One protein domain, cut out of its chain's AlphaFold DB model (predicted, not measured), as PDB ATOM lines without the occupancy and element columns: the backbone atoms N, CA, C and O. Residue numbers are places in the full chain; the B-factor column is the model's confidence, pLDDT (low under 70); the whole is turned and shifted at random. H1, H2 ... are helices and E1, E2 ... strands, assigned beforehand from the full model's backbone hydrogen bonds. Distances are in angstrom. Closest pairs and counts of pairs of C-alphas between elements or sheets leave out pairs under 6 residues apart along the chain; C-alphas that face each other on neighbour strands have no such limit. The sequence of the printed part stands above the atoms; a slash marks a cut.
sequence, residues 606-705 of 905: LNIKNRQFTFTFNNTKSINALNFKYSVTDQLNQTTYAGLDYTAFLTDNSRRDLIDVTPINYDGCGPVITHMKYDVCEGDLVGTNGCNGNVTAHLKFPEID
ATOM      1  N   LEU A 606      40.441 -24.148 -48.006       89.31
ATOM      2  CA  LEU A 606      41.839 -23.920 -47.691       89.31
ATOM      3  C   LEU A 606      42.490 -23.042 -48.757       89.31
ATOM      4  O   LEU A 606      42.590 -23.419 -49.923       89.31
ATOM      5  N   ASN A 607      42.943 -21.869 -48.334       90.56
ATOM      6  CA  ASN A 607      43.687 -20.922 -49.144       90.56
ATOM      7  C   ASN A 607      45.147 -20.905 -48.671       90.56
ATOM      8  O   ASN A 607      45.414 -20.820 -47.471       90.56
ATOM      9  N   ILE A 608      46.084 -21.013 -49.611       89.62
ATOM     10  CA  ILE A 608      47.521 -21.078 -49.341       89.62
ATOM     11  C   ILE A 608      48.171 -19.915 -50.070       89.62
ATOM     12  O   ILE A 608      48.172 -19.870 -51.298       89.62
ATOM     13  N   LYS A 609      48.727 -18.972 -49.311       90.50
ATOM     14  CA  LYS A 609      49.373 -17.787 -49.875       90.50
ATOM     15  C   LYS A 609      50.549 -17.355 -49.017       90.50
ATOM     16  O   LYS A 609      50.428 -17.331 -47.798       90.50
ATOM     17  N   ASN A 610      51.667 -16.981 -49.640       88.69
ATOM     18  CA  ASN A 610      52.854 -16.452 -48.954       88.69
ATOM     19  C   ASN A 610      53.308 -17.319 -47.754       88.69
ATOM     20  O   ASN A 610      53.654 -16.793 -46.697       88.69
ATOM     21  N   ARG A 611      53.285 -18.650 -47.911       87.94
ATOM     22  CA  ARG A 611      53.593 -19.653 -46.875       87.94
ATOM     23  C   ARG A 611      52.692 -19.580 -45.638       87.94
ATOM     24  O   ARG A 611      53.152 -19.797 -44.522       87.94
ATOM     25  N   GLN A 612      51.412 -19.275 -45.819       88.62
ATOM     26  CA  GLN A 612      50.405 -19.297 -44.757       88.62
ATOM     27  C   GLN A 612      49.211 -20.147 -45.192       88.62
ATOM     28  O   GLN A 612      48.695 -19.962 -46.297       88.62
ATOM     29  N   PHE A 613      48.756 -21.044 -44.314       86.94
ATOM     30  CA  PHE A 613      47.441 -21.668 -44.452       86.94
ATOM     31  C   PHE A 613      46.389 -20.719 -43.876       86.94
ATOM     32  O   PHE A 613      46.514 -20.248 -42.746       86.94
ATOM     33  N   THR A 614      45.341 -20.454 -44.649       88.25
ATOM     34  CA  THR A 614      44.135 -19.758 -44.194       88.25
ATOM     35  C   THR A 614      42.930 -20.634 -44.503       88.25
ATOM     36  O   THR A 614      42.640 -20.910 -45.666       88.25
ATOM     37  N   PHE A 615      42.209 -21.058 -43.471       88.62
ATOM     38  CA  PHE A 615      40.962 -21.805 -43.624       88.62
ATOM     39  C   PHE A 615      39.788 -20.832 -43.608       88.62
ATOM     40  O   PHE A 615      39.667 -20.012 -42.703       88.62
ATOM     41  N   THR A 616      38.911 -20.913 -44.602       87.62
ATOM     42  CA  THR A 616      37.710 -20.075 -44.675       87.62
ATOM     43  C   THR A 616      36.464 -20.943 -44.699       87.62
ATOM     44  O   THR A 616      36.407 -21.956 -45.392       87.62
ATOM     45  N   PHE A 617      35.455 -20.554 -43.926       84.62
ATOM     46  CA  PHE A 617      34.177 -21.255 -43.871       84.62
ATOM     47  C   PHE A 617      33.123 -20.423 -44.579       84.62
ATOM     48  O   PHE A 617      32.878 -19.275 -44.205       84.62
ATOM     49  N   ASN A 618      32.470 -21.012 -45.580       84.06
ATOM     50  CA  ASN A 618      31.287 -20.420 -46.193       84.06
ATOM     51  C   ASN A 618      30.066 -20.675 -45.294       84.06
ATOM     52  O   ASN A 618      29.177 -21.456 -45.637       84.06
ATOM     53  N   ASN A 619      30.077 -20.075 -44.100       81.38
ATOM     54  CA  ASN A 619      28.972 -20.163 -43.151       81.38
ATOM     55  C   ASN A 619      27.723 -19.540 -43.783       81.38
ATOM     56  O   ASN A 619      27.739 -18.397 -44.243       81.38
ATOM     57  N   THR A 620      26.630 -20.294 -43.784       81.75
ATOM     58  CA  THR A 620      25.321 -19.817 -44.242       81.75
ATOM     59  C   THR A 620      24.435 -19.539 -43.032       81.75
ATOM     60  O   THR A 620      24.753 -19.944 -41.917       81.75
ATOM     61  N   LYS A 621      23.282 -18.886 -43.227       78.62
ATOM     62  CA  LYS A 621      22.348 -18.605 -42.117       78.62
ATOM     63  C   LYS A 621      21.900 -19.855 -41.343       78.62
ATOM     64  O   LYS A 621      21.482 -19.714 -40.206       78.62
ATOM     65  N   SER A 622      21.966 -21.037 -41.953       82.69
ATOM     66  CA  SER A 622      21.489 -22.305 -41.389       82.69
ATOM     67  C   SER A 622      22.586 -23.351 -41.172       82.69
ATOM     68  O   SER A 622      22.278 -24.443 -40.703       82.69
ATOM     69  N   ILE A 623      23.836 -23.068 -41.560       86.00
ATOM     70  CA  ILE A 623      24.950 -24.022 -41.480       86.00
ATOM     71  C   ILE A 623      26.208 -23.281 -41.034       86.00
ATOM     72  O   ILE A 623      26.735 -22.449 -41.777       86.00
ATOM     73  N   ASN A 624      26.688 -23.611 -39.836       87.06
ATOM     74  CA  ASN A 624      27.829 -22.965 -39.189       87.06
ATOM     75  C   ASN A 624      28.882 -24.000 -38.775       87.06
ATOM     76  O   ASN A 624      28.545 -24.984 -38.116       87.06
ATOM     77  N   ALA A 625      30.152 -23.773 -39.111       87.19
ATOM     78  CA  ALA A 625      31.250 -24.603 -38.614       87.19
ATOM     79  C   ALA A 625      31.670 -24.207 -37.186       87.19
ATOM     80  O   ALA A 625      31.742 -23.022 -36.858       87.19
ATOM     81  N   LEU A 626      31.973 -25.203 -36.351       87.56
ATOM     82  CA  LEU A 626      32.367 -25.078 -34.944       87.56
ATOM     83  C   LEU A 626      33.529 -26.030 -34.618       87.56
ATOM     84  O   LEU A 626      33.758 -27.008 -35.332       87.56
ATOM     85  N   ASN A 627      34.230 -25.788 -33.503       87.31
ATOM     86  CA  ASN A 627      35.231 -26.708 -32.944       87.31
ATOM     87  C   ASN A 627      36.330 -27.151 -33.951       87.31
ATOM     88  O   ASN A 627      36.837 -28.274 -33.859       87.31
ATOM     89  N   PHE A 628      36.678 -26.302 -34.930       89.31
ATOM     90  CA  PHE A 628      37.614 -26.640 -36.006       89.31
ATOM     91  C   PHE A 628      39.042 -26.848 -35.496       89.31
ATOM     92  O   PHE A 628      39.616 -26.030 -34.774       89.31
ATOM     93  N   LYS A 629      39.648 -27.943 -35.951       90.19
ATOM     94  CA  LYS A 629      41.059 -28.263 -35.765       90.19
ATOM     95  C   LYS A 629      41.628 -28.837 -37.042       90.19
ATOM     96  O   LYS A 629      40.922 -29.496 -37.805       90.19
ATOM     97  N   TYR A 630      42.931 -28.678 -37.210       92.69
ATOM     98  CA  TYR A 630      43.642 -29.271 -38.325       92.69
ATOM     99  C   TYR A 630      45.074 -29.676 -37.945       92.69
ATOM    100  O   TYR A 630      45.608 -29.250 -36.916       92.69
ATOM    101  N   SER A 631      45.666 -30.518 -38.785       92.06
ATOM    102  CA  SER A 631      47.056 -30.965 -38.744       92.06
ATOM    103  C   SER A 631      47.536 -31.129 -40.182       92.06
ATOM    104  O   SER A 631      46.928 -31.877 -40.949       92.06
ATOM    105  N   VAL A 632      48.584 -30.403 -40.572       91.94
ATOM    106  CA  VAL A 632      49.204 -30.544 -41.895       91.94
ATOM    107  C   VAL A 632      50.473 -31.358 -41.753       91.94
ATOM    108  O   VAL A 632      51.424 -30.899 -41.123       91.94
ATOM    109  N   THR A 633      50.494 -32.542 -42.352       91.31
ATOM    110  CA  THR A 633      51.571 -33.527 -42.210       91.31
ATOM    111  C   THR A 633      52.179 -33.906 -43.550       91.31
ATOM    112  O   THR A 633      51.451 -34.080 -44.526       91.31
ATOM    113  N   ASP A 634      53.491 -34.131 -43.581       88.12
ATOM    114  CA  ASP A 634      54.135 -34.881 -44.663       88.12
ATOM    115  C   ASP A 634      53.535 -36.296 -44.763       88.12
ATOM    116  O   ASP A 634      53.483 -37.017 -43.763       88.12
ATOM    117  N   GLN A 635      53.117 -36.714 -45.960       81.44
ATOM    118  CA  GLN A 635      52.650 -38.079 -46.217       81.44
ATOM    119  C   GLN A 635      53.756 -39.131 -46.013       81.44
ATOM    120  O   GLN A 635      53.464 -40.261 -45.626       81.44
ATOM    121  N   LEU A 636      55.020 -38.773 -46.267       80.25
ATOM    122  CA  LEU A 636      56.167 -39.684 -46.215       80.25
ATOM    123  C   LEU A 636      56.823 -39.715 -44.832       80.25
ATOM    124  O   LEU A 636      57.085 -40.791 -44.298       80.25
ATOM    125  N   ASN A 637      57.091 -38.541 -44.255       78.38
ATOM    126  CA  ASN A 637      57.853 -38.423 -43.006       78.38
ATOM    127  C   ASN A 637      56.979 -38.289 -41.746       78.38
ATOM    128  O   ASN A 637      57.514 -38.310 -40.643       78.38
ATOM    129  N   GLN A 638      55.656 -38.119 -41.888       82.50
ATOM    130  CA  GLN A 638      54.700 -37.835 -40.797       82.50
ATOM    131  C   GLN A 638      54.996 -36.550 -39.988       82.50
ATOM    132  O   GLN A 638      54.292 -36.237 -39.028       82.50
ATOM    133  N   THR A 639      55.993 -35.758 -40.398       88.56
ATOM    134  CA  THR A 639      56.325 -34.455 -39.817       88.56
ATOM    135  C   THR A 639      55.140 -33.503 -39.938       88.56
ATOM    136  O   THR A 639      54.649 -33.258 -41.039       88.56
ATOM    137  N   THR A 640      54.697 -32.934 -38.816       90.25
ATOM    138  CA  THR A 640      53.659 -31.896 -38.808       90.25
ATOM    139  C   THR A 640      54.279 -30.525 -39.095       90.25
ATOM    140  O   THR A 640      55.153 -30.072 -38.360       90.25
ATOM    141  N   TYR A 641      53.791 -29.846 -40.132       88.81
ATOM    142  CA  TYR A 641      54.255 -28.530 -40.584       88.81
ATOM    143  C   TYR A 641      53.383 -27.355 -40.126       88.81
ATOM    144  O   TYR A 641      53.866 -26.223 -40.073       88.81
ATOM    145  N   ALA A 642      52.106 -27.602 -39.819       88.62
ATOM    146  CA  ALA A 642      51.176 -26.601 -39.297       88.62
ATOM    147  C   ALA A 642      50.028 -27.259 -38.512       88.62
ATOM    148  O   ALA A 642      49.662 -28.407 -38.770       88.62
ATOM    149  N   GLY A 643      49.421 -26.506 -37.592       88.81
ATOM    150  CA  GLY A 643      48.313 -26.976 -36.759       88.81
ATOM    151  C   GLY A 643      48.768 -27.794 -35.547       88.81
ATOM    152  O   GLY A 643      49.774 -27.485 -34.910       88.81
ATOM    153  N   LEU A 644      47.985 -28.809 -35.187       88.31
ATOM    154  CA  LEU A 644      48.332 -29.779 -34.143       88.31
ATOM    155  C   LEU A 644      49.281 -30.850 -34.679       88.31
ATOM    156  O   LEU A 644      49.081 -31.314 -35.798       88.31
ATOM    157  N   ASP A 645      50.217 -31.321 -33.847       90.38
ATOM    158  CA  ASP A 645      50.876 -32.618 -34.069       90.38
ATOM    159  C   ASP A 645      49.821 -33.698 -34.343       90.38
ATOM    160  O   ASP A 645      48.783 -33.705 -33.684       90.38
ATOM    161  N   TYR A 646      50.060 -34.605 -35.288       87.69
ATOM    162  CA  TYR A 646      49.058 -35.593 -35.695       87.69
ATOM    163  C   TYR A 646      48.542 -36.471 -34.537       87.69
ATOM    164  O   TYR A 646      47.337 -36.708 -34.412       87.69
ATOM    165  N   THR A 647      49.422 -36.883 -33.622       87.12
ATOM    166  CA  THR A 647      49.056 -37.677 -32.435       87.12
ATOM    167  C   THR A 647      48.176 -36.865 -31.485       87.12
ATOM    168  O   THR A 647      47.182 -37.360 -30.941       87.12
ATOM    169  N   ALA A 648      48.509 -35.581 -31.321       87.75
ATOM    170  CA  ALA A 648      47.683 -34.641 -30.577       87.75
ATOM    171  C   ALA A 648      46.353 -34.365 -31.300       87.75
ATOM    172  O   ALA A 648      45.317 -34.357 -30.658       87.75
ATOM    173  N   PHE A 649      46.320 -34.215 -32.623       87.69
ATOM    174  CA  PHE A 649      45.098 -33.991 -33.406       87.69
ATOM    175  C   PHE A 649      44.066 -35.116 -33.219       87.69
ATOM    176  O   PHE A 649      42.872 -34.841 -33.046       87.69
ATOM    177  N   LEU A 650      44.521 -36.373 -33.190       84.81
ATOM    178  CA  LEU A 650      43.660 -37.532 -32.951       84.81
ATOM    179  C   LEU A 650      43.044 -37.529 -31.540       84.81
ATOM    180  O   LEU A 650      41.856 -37.810 -31.390       84.81
ATOM    181  N   THR A 651      43.829 -37.174 -30.521       85.25
ATOM    182  CA  THR A 651      43.454 -37.288 -29.096       85.25
ATOM    183  C   THR A 651      42.889 -36.004 -28.476       85.25
ATOM    184  O   THR A 651      42.202 -36.053 -27.454       85.25
ATOM    185  N   ASP A 652      43.143 -34.844 -29.082       81.00
ATOM    186  CA  ASP A 652      42.797 -33.538 -28.533       81.00
ATOM    187  C   ASP A 652      41.291 -33.267 -28.647       81.00
ATOM    188  O   ASP A 652      40.753 -32.987 -29.729       81.00
ATOM    189  N   ASN A 653      40.637 -33.272 -27.487       77.44
ATOM    190  CA  ASN A 653      39.226 -32.949 -27.280       77.44
ATOM    191  C   ASN A 653      38.984 -31.500 -26.813       77.44
ATOM    192  O   ASN A 653      37.836 -31.133 -26.591       77.44
ATOM    193  N   SER A 654      40.027 -30.668 -26.670       75.81
ATOM    194  CA  SER A 654      39.882 -29.252 -26.286       75.81
ATOM    195  C   SER A 654      39.052 -28.455 -27.298       75.81
ATOM    196  O   SER A 654      38.827 -28.899 -28.426       75.81
ATOM    197  N   ARG A 655      38.610 -27.252 -26.935       66.12
ATOM    198  CA  ARG A 655      37.861 -26.394 -27.855       66.12
ATOM    199  C   ARG A 655      38.793 -25.458 -28.625       66.12
ATOM    200  O   ARG A 655      39.647 -24.816 -28.019       66.12
ATOM    201  N   ARG A 656      38.611 -25.361 -29.943       64.50
ATOM    202  CA  ARG A 656      39.207 -24.315 -30.785       64.50
ATOM    203  C   ARG A 656      38.166 -23.821 -31.779       64.50
ATOM    204  O   ARG A 656      37.671 -24.596 -32.588       64.50
ATOM    205  N   ASP A 657      37.859 -22.533 -31.690       55.53
ATOM    206  CA  ASP A 657      36.798 -21.878 -32.468       55.53
ATOM    207  C   ASP A 657      37.349 -20.752 -33.367       55.53
ATOM    208  O   ASP A 657      36.596 -20.019 -34.001       55.53
ATOM    209  N   LEU A 658      38.676 -20.586 -33.408       56.53
ATOM    210  CA  LEU A 658      39.354 -19.528 -34.154       56.53
ATOM    211  C   LEU A 658      39.926 -20.048 -35.473       56.53
ATOM    212  O   LEU A 658      40.675 -21.025 -35.509       56.53
ATOM    213  N   ILE A 659      39.604 -19.322 -36.544       60.31
ATOM    214  CA  ILE A 659      40.323 -19.367 -37.815       60.31
ATOM    215  C   ILE A 659      41.719 -18.797 -37.557       60.31
ATOM    216  O   ILE A 659      41.903 -17.583 -37.483       60.31
ATOM    217  N   ASP A 660      42.684 -19.689 -37.375       57.50
ATOM    218  CA  ASP A 660      44.075 -19.333 -37.121       57.50
ATOM    219  C   ASP A 660      44.815 -19.203 -38.461       57.50
ATOM    220  O   ASP A 660      44.866 -20.158 -39.242       57.50
ATOM    221  N   VAL A 661      45.380 -18.026 -38.749       65.50
ATOM    222  CA  VAL A 661      46.300 -17.852 -39.886       65.50
ATOM    223  C   VAL A 661      47.664 -18.329 -39.423       65.50
ATOM    224  O   VAL A 661      48.379 -17.619 -38.717       65.50
ATOM    225  N   THR A 662      48.022 -19.556 -39.786       72.94
ATOM    226  CA  THR A 662      49.250 -20.179 -39.292       72.94
ATOM    227  C   THR A 662      50.345 -20.127 -40.362       72.94
ATOM    228  O   THR A 662      50.146 -20.648 -41.466       72.94
ATOM    229  N   PRO A 663      51.504 -19.500 -40.071       78.44
ATOM    230  CA  PRO A 663      52.650 -19.540 -40.964       78.44
ATOM    231  C   PRO A 663      53.221 -20.957 -41.034       78.44
ATOM    232  O   PRO A 663      53.317 -21.660 -40.030       78.44
ATOM    233  N   ILE A 664      53.611 -21.356 -42.237       78.88
ATOM    234  CA  ILE A 664      54.129 -22.678 -42.560       78.88
ATOM    235  C   ILE A 664      55.649 -22.576 -42.641       78.88
ATOM    236  O   ILE A 664      56.179 -21.736 -43.370       78.88
ATOM    237  N   ASN A 665      56.357 -23.465 -41.947       78.62
ATOM    238  CA  ASN A 665      57.778 -23.700 -42.193       78.62
ATOM    239  C   ASN A 665      57.965 -25.071 -42.847       78.62
ATOM    240  O   ASN A 665      58.499 -25.998 -42.247       78.62
ATOM    241  N   TYR A 666      57.443 -25.200 -44.065       79.50
ATOM    242  CA  TYR A 666      57.586 -26.395 -44.884       79.50
ATOM    243  C   TYR A 666      58.944 -26.370 -45.597       79.50
ATOM    244  O   TYR A 666      59.270 -25.405 -46.293       79.50
ATOM    245  N   ASP A 667      59.733 -27.419 -45.375       75.00
ATOM    246  CA  ASP A 667      61.073 -27.654 -45.930       75.00
ATOM    247  C   ASP A 667      61.127 -28.868 -46.878       75.00
ATOM    248  O   ASP A 667      62.164 -29.135 -47.490       75.00
ATOM    249  N   GLY A 668      60.008 -29.590 -46.993       73.31
ATOM    250  CA  GLY A 668      59.860 -30.802 -47.783       73.31
ATOM    251  C   GLY A 668      59.627 -30.559 -49.275       73.31
ATOM    252  O   GLY A 668      59.650 -29.434 -49.777       73.31
ATOM    253  N   CYS A 669      59.379 -31.661 -49.986       73.06
ATOM    254  CA  CYS A 669      59.163 -31.686 -51.436       73.06
ATOM    255  C   CYS A 669      58.079 -32.673 -51.910       73.06
ATOM    256  O   CYS A 669      57.996 -32.964 -53.101       73.06
ATOM    257  N   GLY A 670      57.278 -33.210 -50.987       80.44
ATOM    258  CA  GLY A 670      56.173 -34.126 -51.275       80.44
ATOM    259  C   GLY A 670      54.800 -33.479 -51.050       80.44
ATOM    260  O   GLY A 670      54.707 -32.396 -50.476       80.44
ATOM    261  N   PRO A 671      53.707 -34.124 -51.477       87.50
ATOM    262  CA  PRO A 671      52.376 -33.696 -51.074       87.50
ATOM    263  C   PRO A 671      52.224 -33.732 -49.543       87.50
ATOM    264  O   PRO A 671      52.714 -34.639 -48.866       87.50
ATOM    265  N   VAL A 672      51.510 -32.749 -48.997       90.88
ATOM    266  CA  VAL A 672      51.109 -32.719 -47.587       90.88
ATOM    267  C   VAL A 672      49.645 -33.120 -47.451       90.88
ATOM    268  O   VAL A 672      48.799 -32.720 -48.249       90.88
ATOM    269  N   ILE A 673      49.326 -33.882 -46.410       92.50
ATOM    270  CA  ILE A 673      47.949 -34.226 -46.056       92.50
ATOM    271  C   ILE A 673      47.472 -33.230 -45.004       92.50
ATOM    272  O   ILE A 673      48.087 -33.086 -43.947       92.50
ATOM    273  N   THR A 674      46.368 -32.539 -45.287       92.50
ATOM    274  CA  THR A 674      45.749 -31.599 -44.345       92.50
ATOM    275  C   THR A 674      44.571 -32.268 -43.651       92.50
ATOM    276  O   THR A 674      43.432 -32.175 -44.102       92.50
ATOM    277  N   HIS A 675      44.835 -32.941 -42.536       92.88
ATOM    278  CA  HIS A 675      43.793 -33.495 -41.680       92.88
ATOM    279  C   HIS A 675      42.992 -32.357 -41.046       92.88
ATOM    280  O   HIS A 675      43.567 -31.441 -40.466       92.88
ATOM    281  N   MET A 676      41.667 -32.410 -41.131       92.75
ATOM    282  CA  MET A 676      40.744 -31.401 -40.616       92.75
ATOM    283  C   MET A 676      39.596 -32.093 -39.888       92.75
ATOM    284  O   MET A 676      38.915 -32.920 -40.493       92.75
ATOM    285  N   LYS A 677      39.348 -31.736 -38.624       92.38
ATOM    286  CA  LYS A 677      38.143 -32.151 -37.892       92.38
ATOM    287  C   LYS A 677      37.355 -30.942 -37.406       92.38
ATOM    288  O   LYS A 677      37.942 -29.996 -36.888       92.38
ATOM    289  N   TYR A 678      36.045 -30.953 -37.613       92.00
ATOM    290  CA  TYR A 678      35.147 -29.854 -37.257       92.00
ATOM    291  C   TYR A 678      33.728 -30.361 -37.038       92.00
ATOM    292  O   TYR A 678      33.324 -31.367 -37.618       92.00
ATOM    293  N   ASP A 679      32.977 -29.634 -36.224       91.12
ATOM    294  CA  ASP A 679      31.535 -29.792 -36.108       91.12
ATOM    295  C   ASP A 679      30.839 -28.878 -37.120       91.12
ATOM    296  O   ASP A 679      31.259 -27.742 -37.350       91.12
ATOM    297  N   VAL A 680      29.744 -29.353 -37.698       91.56
ATOM    298  CA  VAL A 680      28.800 -28.561 -38.488       91.56
ATOM    299  C   VAL A 680      27.489 -28.491 -37.720       91.56
ATOM    300  O   VAL A 680      26.864 -29.516 -37.453       91.56
ATOM    301  N   CYS A 681      27.091 -27.276 -37.355       91.25
ATOM    302  CA  CYS A 681      25.812 -26.965 -36.737       91.25
ATOM    303  C   CYS A 681      24.765 -26.662 -37.812       91.25
ATOM    304  O   CYS A 681      24.866 -25.653 -38.515       91.25
ATOM    305  N   GLU A 682      23.743 -27.511 -37.904       89.81
ATOM    306  CA  GLU A 682      22.556 -27.317 -38.737       89.81
ATOM    307  C   GLU A 682      21.489 -26.531 -37.958       89.81
ATOM    308  O   GLU A 682      20.487 -27.087 -37.501       89.81
ATOM    309  N   GLY A 683      21.737 -25.238 -37.744       88.06
ATOM    310  CA  GLY A 683      20.853 -24.348 -36.992       88.06
ATOM    311  C   GLY A 683      21.513 -23.029 -36.588       88.06
ATOM    312  O   GLY A 683      22.644 -22.724 -36.981       88.06
ATOM    313  N   ASP A 684      20.792 -22.252 -35.777       87.62
ATOM    314  CA  ASP A 684      21.305 -21.016 -35.183       87.62
ATOM    315  C   ASP A 684      22.385 -21.311 -34.131       87.62
ATOM    316  O   ASP A 684      22.266 -22.246 -33.330       87.62
ATOM    317  N   LEU A 685      23.414 -20.463 -34.077       86.25
ATOM    318  CA  LEU A 685      24.399 -20.500 -32.999       86.25
ATOM    319  C   LEU A 685      23.820 -19.896 -31.711       86.25
ATOM    320  O   LEU A 685      23.314 -18.773 -31.703       86.25
ATOM    321  N   VAL A 686      23.926 -20.630 -30.601       87.00
ATOM    322  CA  VAL A 686      23.477 -20.192 -29.269       87.00
ATOM    323  C   VAL A 686      24.673 -19.737 -28.446       87.00
ATOM    324  O   VAL A 686      25.532 -20.537 -28.069       87.00
ATOM    325  N   GLY A 687      24.725 -18.445 -28.126       84.81
ATOM    326  CA  GLY A 687      25.901 -17.853 -27.491       84.81
ATOM    327  C   GLY A 687      27.094 -17.855 -28.448       84.81
ATOM    328  O   GLY A 687      26.920 -17.637 -29.642       84.81
ATOM    329  N   THR A 688      28.305 -18.090 -27.942       72.81
ATOM    330  CA  THR A 688      29.505 -18.110 -28.794       72.81
ATOM    331  C   THR A 688      29.606 -19.363 -29.661       72.81
ATOM    332  O   THR A 688      29.976 -19.246 -30.818       72.81
ATOM    333  N   ASN A 689      29.278 -20.545 -29.119       69.62
ATOM    334  CA  ASN A 689      29.539 -21.837 -29.775       69.62
ATOM    335  C   ASN A 689      28.507 -22.943 -29.436       69.62
ATOM    336  O   ASN A 689      28.824 -24.133 -29.498       69.62
ATOM    337  N   GLY A 690      27.307 -22.608 -28.959       82.25
ATOM    338  CA  GLY A 690      26.212 -23.583 -28.853       82.25
ATOM    339  C   GLY A 690      25.544 -23.790 -30.213       82.25
ATOM    340  O   GLY A 690      25.591 -22.894 -31.048       82.25
ATOM    341  N   CYS A 691      24.891 -24.930 -30.432       89.50
ATOM    342  CA  CYS A 691      24.089 -25.179 -31.631       89.50
ATOM    343  C   CYS A 691      22.619 -25.383 -31.248       89.50
ATOM    344  O   CYS A 691      22.327 -26.242 -30.416       89.50
ATOM    345  N   ASN A 692      21.698 -24.626 -31.850       88.50
ATOM    346  CA  ASN A 692      20.252 -24.855 -31.749       88.50
ATOM    347  C   ASN A 692      19.774 -25.775 -32.883       88.50
ATOM    348  O   ASN A 692      18.921 -25.401 -33.687       88.50
ATOM    349  N   GLY A 693      20.394 -26.944 -33.009       87.31
ATOM    350  CA  GLY A 693      20.206 -27.815 -34.162       87.31
ATOM    351  C   GLY A 693      21.024 -29.096 -34.069       87.31
ATOM    352  O   GLY A 693      21.658 -29.376 -33.048       87.31
ATOM    353  N   ASN A 694      21.014 -29.876 -35.148       89.00
ATOM    354  CA  ASN A 694      21.841 -31.073 -35.235       89.00
ATOM    355  C   ASN A 694      23.311 -30.681 -35.406       89.00
ATOM    356  O   ASN A 694      23.646 -29.850 -36.248       89.00
ATOM    357  N   VAL A 695      24.189 -31.333 -34.646       89.25
ATOM    358  CA  VAL A 695      25.637 -31.258 -34.851       89.25
ATOM    359  C   VAL A 695      26.088 -32.518 -35.581       89.25
ATOM    360  O   VAL A 695      25.762 -33.628 -35.159       89.25
ATOM    361  N   THR A 696      26.829 -32.352 -36.674       91.50
ATOM    362  CA  THR A 696      27.500 -33.454 -37.380       91.50
ATOM    363  C   THR A 696      29.000 -33.198 -37.373       91.50
ATOM    364  O   THR A 696      29.439 -32.125 -37.774       91.50
ATOM    365  N   ALA A 697      29.788 -34.163 -36.905       92.44
ATOM    366  CA  ALA A 697      31.241 -34.059 -36.866       92.44
ATOM    367  C   ALA A 697      31.861 -34.620 -38.152       92.44
ATOM    368  O   ALA A 697      31.512 -35.714 -38.589       92.44
ATOM    369  N   HIS A 698      32.818 -33.902 -38.731       93.88
ATOM    370  CA  HIS A 698      33.470 -34.241 -39.996       93.88
ATOM    371  C   HIS A 698      34.963 -34.474 -39.810       93.88
ATOM    372  O   HIS A 698      35.603 -33.783 -39.018       93.88
ATOM    373  N   LEU A 699      35.517 -35.406 -40.586       94.12
ATOM    374  CA  LEU A 699      36.944 -35.652 -40.749       94.12
ATOM    375  C   LEU A 699      37.291 -35.627 -42.243       94.12
ATOM    376  O   LEU A 699      36.924 -36.528 -42.995       94.12
ATOM    377  N   LYS A 700      38.018 -34.597 -42.671       93.00
ATOM    378  CA  LYS A 700      38.503 -34.423 -44.047       93.00
ATOM    379  C   LYS A 700      40.030 -34.501 -44.064       93.00
ATOM    380  O   LYS A 700      40.672 -34.124 -43.089       93.00
ATOM    381  N   PHE A 701      40.611 -34.973 -45.161       92.56
ATOM    382  CA  PHE A 701      42.066 -35.101 -45.321       92.56
ATOM    383  C   PHE A 701      42.498 -34.890 -46.786       92.56
ATOM    384  O   PHE A 701      43.018 -35.810 -47.412       92.56
ATOM    385  N   PRO A 702      42.255 -33.703 -47.383       91.00
ATOM    386  CA  PRO A 702      42.783 -33.387 -48.707       91.00
ATOM    387  C   PRO A 702      44.312 -33.521 -48.746       91.00
ATOM    388  O   PRO A 702      45.024 -32.986 -47.890       91.00
ATOM    389  N   GLU A 703      44.791 -34.219 -49.772       91.88
ATOM    390  CA  GLU A 703      46.193 -34.248 -50.179       91.88
ATOM    391  C   GLU A 703      46.481 -33.024 -51.059       91.88
ATOM    392  O   GLU A 703      45.699 -32.691 -51.953       91.88
ATOM    393  N   ILE A 704      47.571 -32.313 -50.770       91.25
ATOM    394  CA  ILE A 704      47.864 -31.002 -51.348       91.25
ATOM    395  C   ILE A 704      49.334 -30.924 -51.735       91.25
ATOM    396  O   ILE A 704      50.224 -31.023 -50.894       91.25
ATOM    397  N   ASP A 705      49.591 -30.664 -53.011       90.62
ATOM    398  CA  ASP A 705      50.927 -30.349 -53.495       90.62
ATOM    399  C   ASP A 705      51.154 -28.832 -53.450       90.62
ATOM    400  O   ASP A 705      50.652 -28.086 -54.294       90.62
TER     401      ASP A 705
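Overview. This is residues 606 to 705 of the 905 residues of an uncharacterized protein of Rhizoclosmatium globosum (UniProt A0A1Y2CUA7). A long, twisted sheet of four strands, E4, E3, E5 and E6, runs through the domain, with the short helix H1 over one face and the small hairpin of E1 and E2 on the other side, apart from the sheet's strands. The long link after H1 wraps round the E4 edge of the sheet to E2 and then returns to E5. The printed part has 100 residues, with one named helix and six named strands in the order E1, E2, E3, E4, H1, E5, E6. Both sheets are antiparallel, and the class is mostly strand. The whole is compact, with a radius of gyration of the C-alphas of 14.4 A, yet elongated, spanning 44 by 28 by 18 A.

Along the chain. E5, residues 672 to 686, is the longest strand, 35.4 A from C-alpha 672 at (51.109, -32.719, -47.587) to C-alpha 686, and bends by 89 degrees at residue 683. E3, residues 624 to 634, measures 29.4 A and bends by 68 degrees at residue 627. E6, residues 690 to 700, measures 22.3 A, bends by 107 degrees at residue 693 and ends at (38.503, -34.423, -44.047). E4 is residues 640 to 643 and H1 residues 646 to 651. E1, residues 606 to 609, begins at (41.839, -23.920, -47.691), and E2 is residues 612 to 616.

Arrangement. The sheet's order is E4, E3, E5, E6, with E4 and E6 as edge strands. E3 and E5 stand at 174 degrees, with N 629 and O 677 2.8 A apart, within hydrogen-bond range. The hairpin E5 and E6 has N 680 and O 696 at 2.8 A, and the hairpin E3 and E4 has N 641 and O 632 at 2.8 A. H1 is on the sheet at a height of 8.6 A, over E3 and along the strands, at 6 degrees to E3 on the local plane; the closest C-alphas of the two are those of Ser 631 and Tyr 646, 5.9 A apart. Every O i to N i+4 pair of H1 is within hydrogen-bond range. E4, H1 and E5 form a split strand-helix-strand unit, two strands running the same way with E3 between them, and its crossover is left-handed. The hairpin E1 and E2 has N 614 and O 607 at 2.8 A. E2 is only just apart from E4, with closest C-alphas 8.1 A apart. Residues 612 to 613 of E2 pair antiparallel with residues 662 to 663.

Size, cuts and confidence. The C-alphas farthest apart, of Cys 669 and Asn 692, are separated by 44.1 A. The printed part has no cut. The link from H1 to E5, 20 residues, is long. Mean pLDDT of the printed part is 84.8; residues 655 to 661 and residue 689 are under 70.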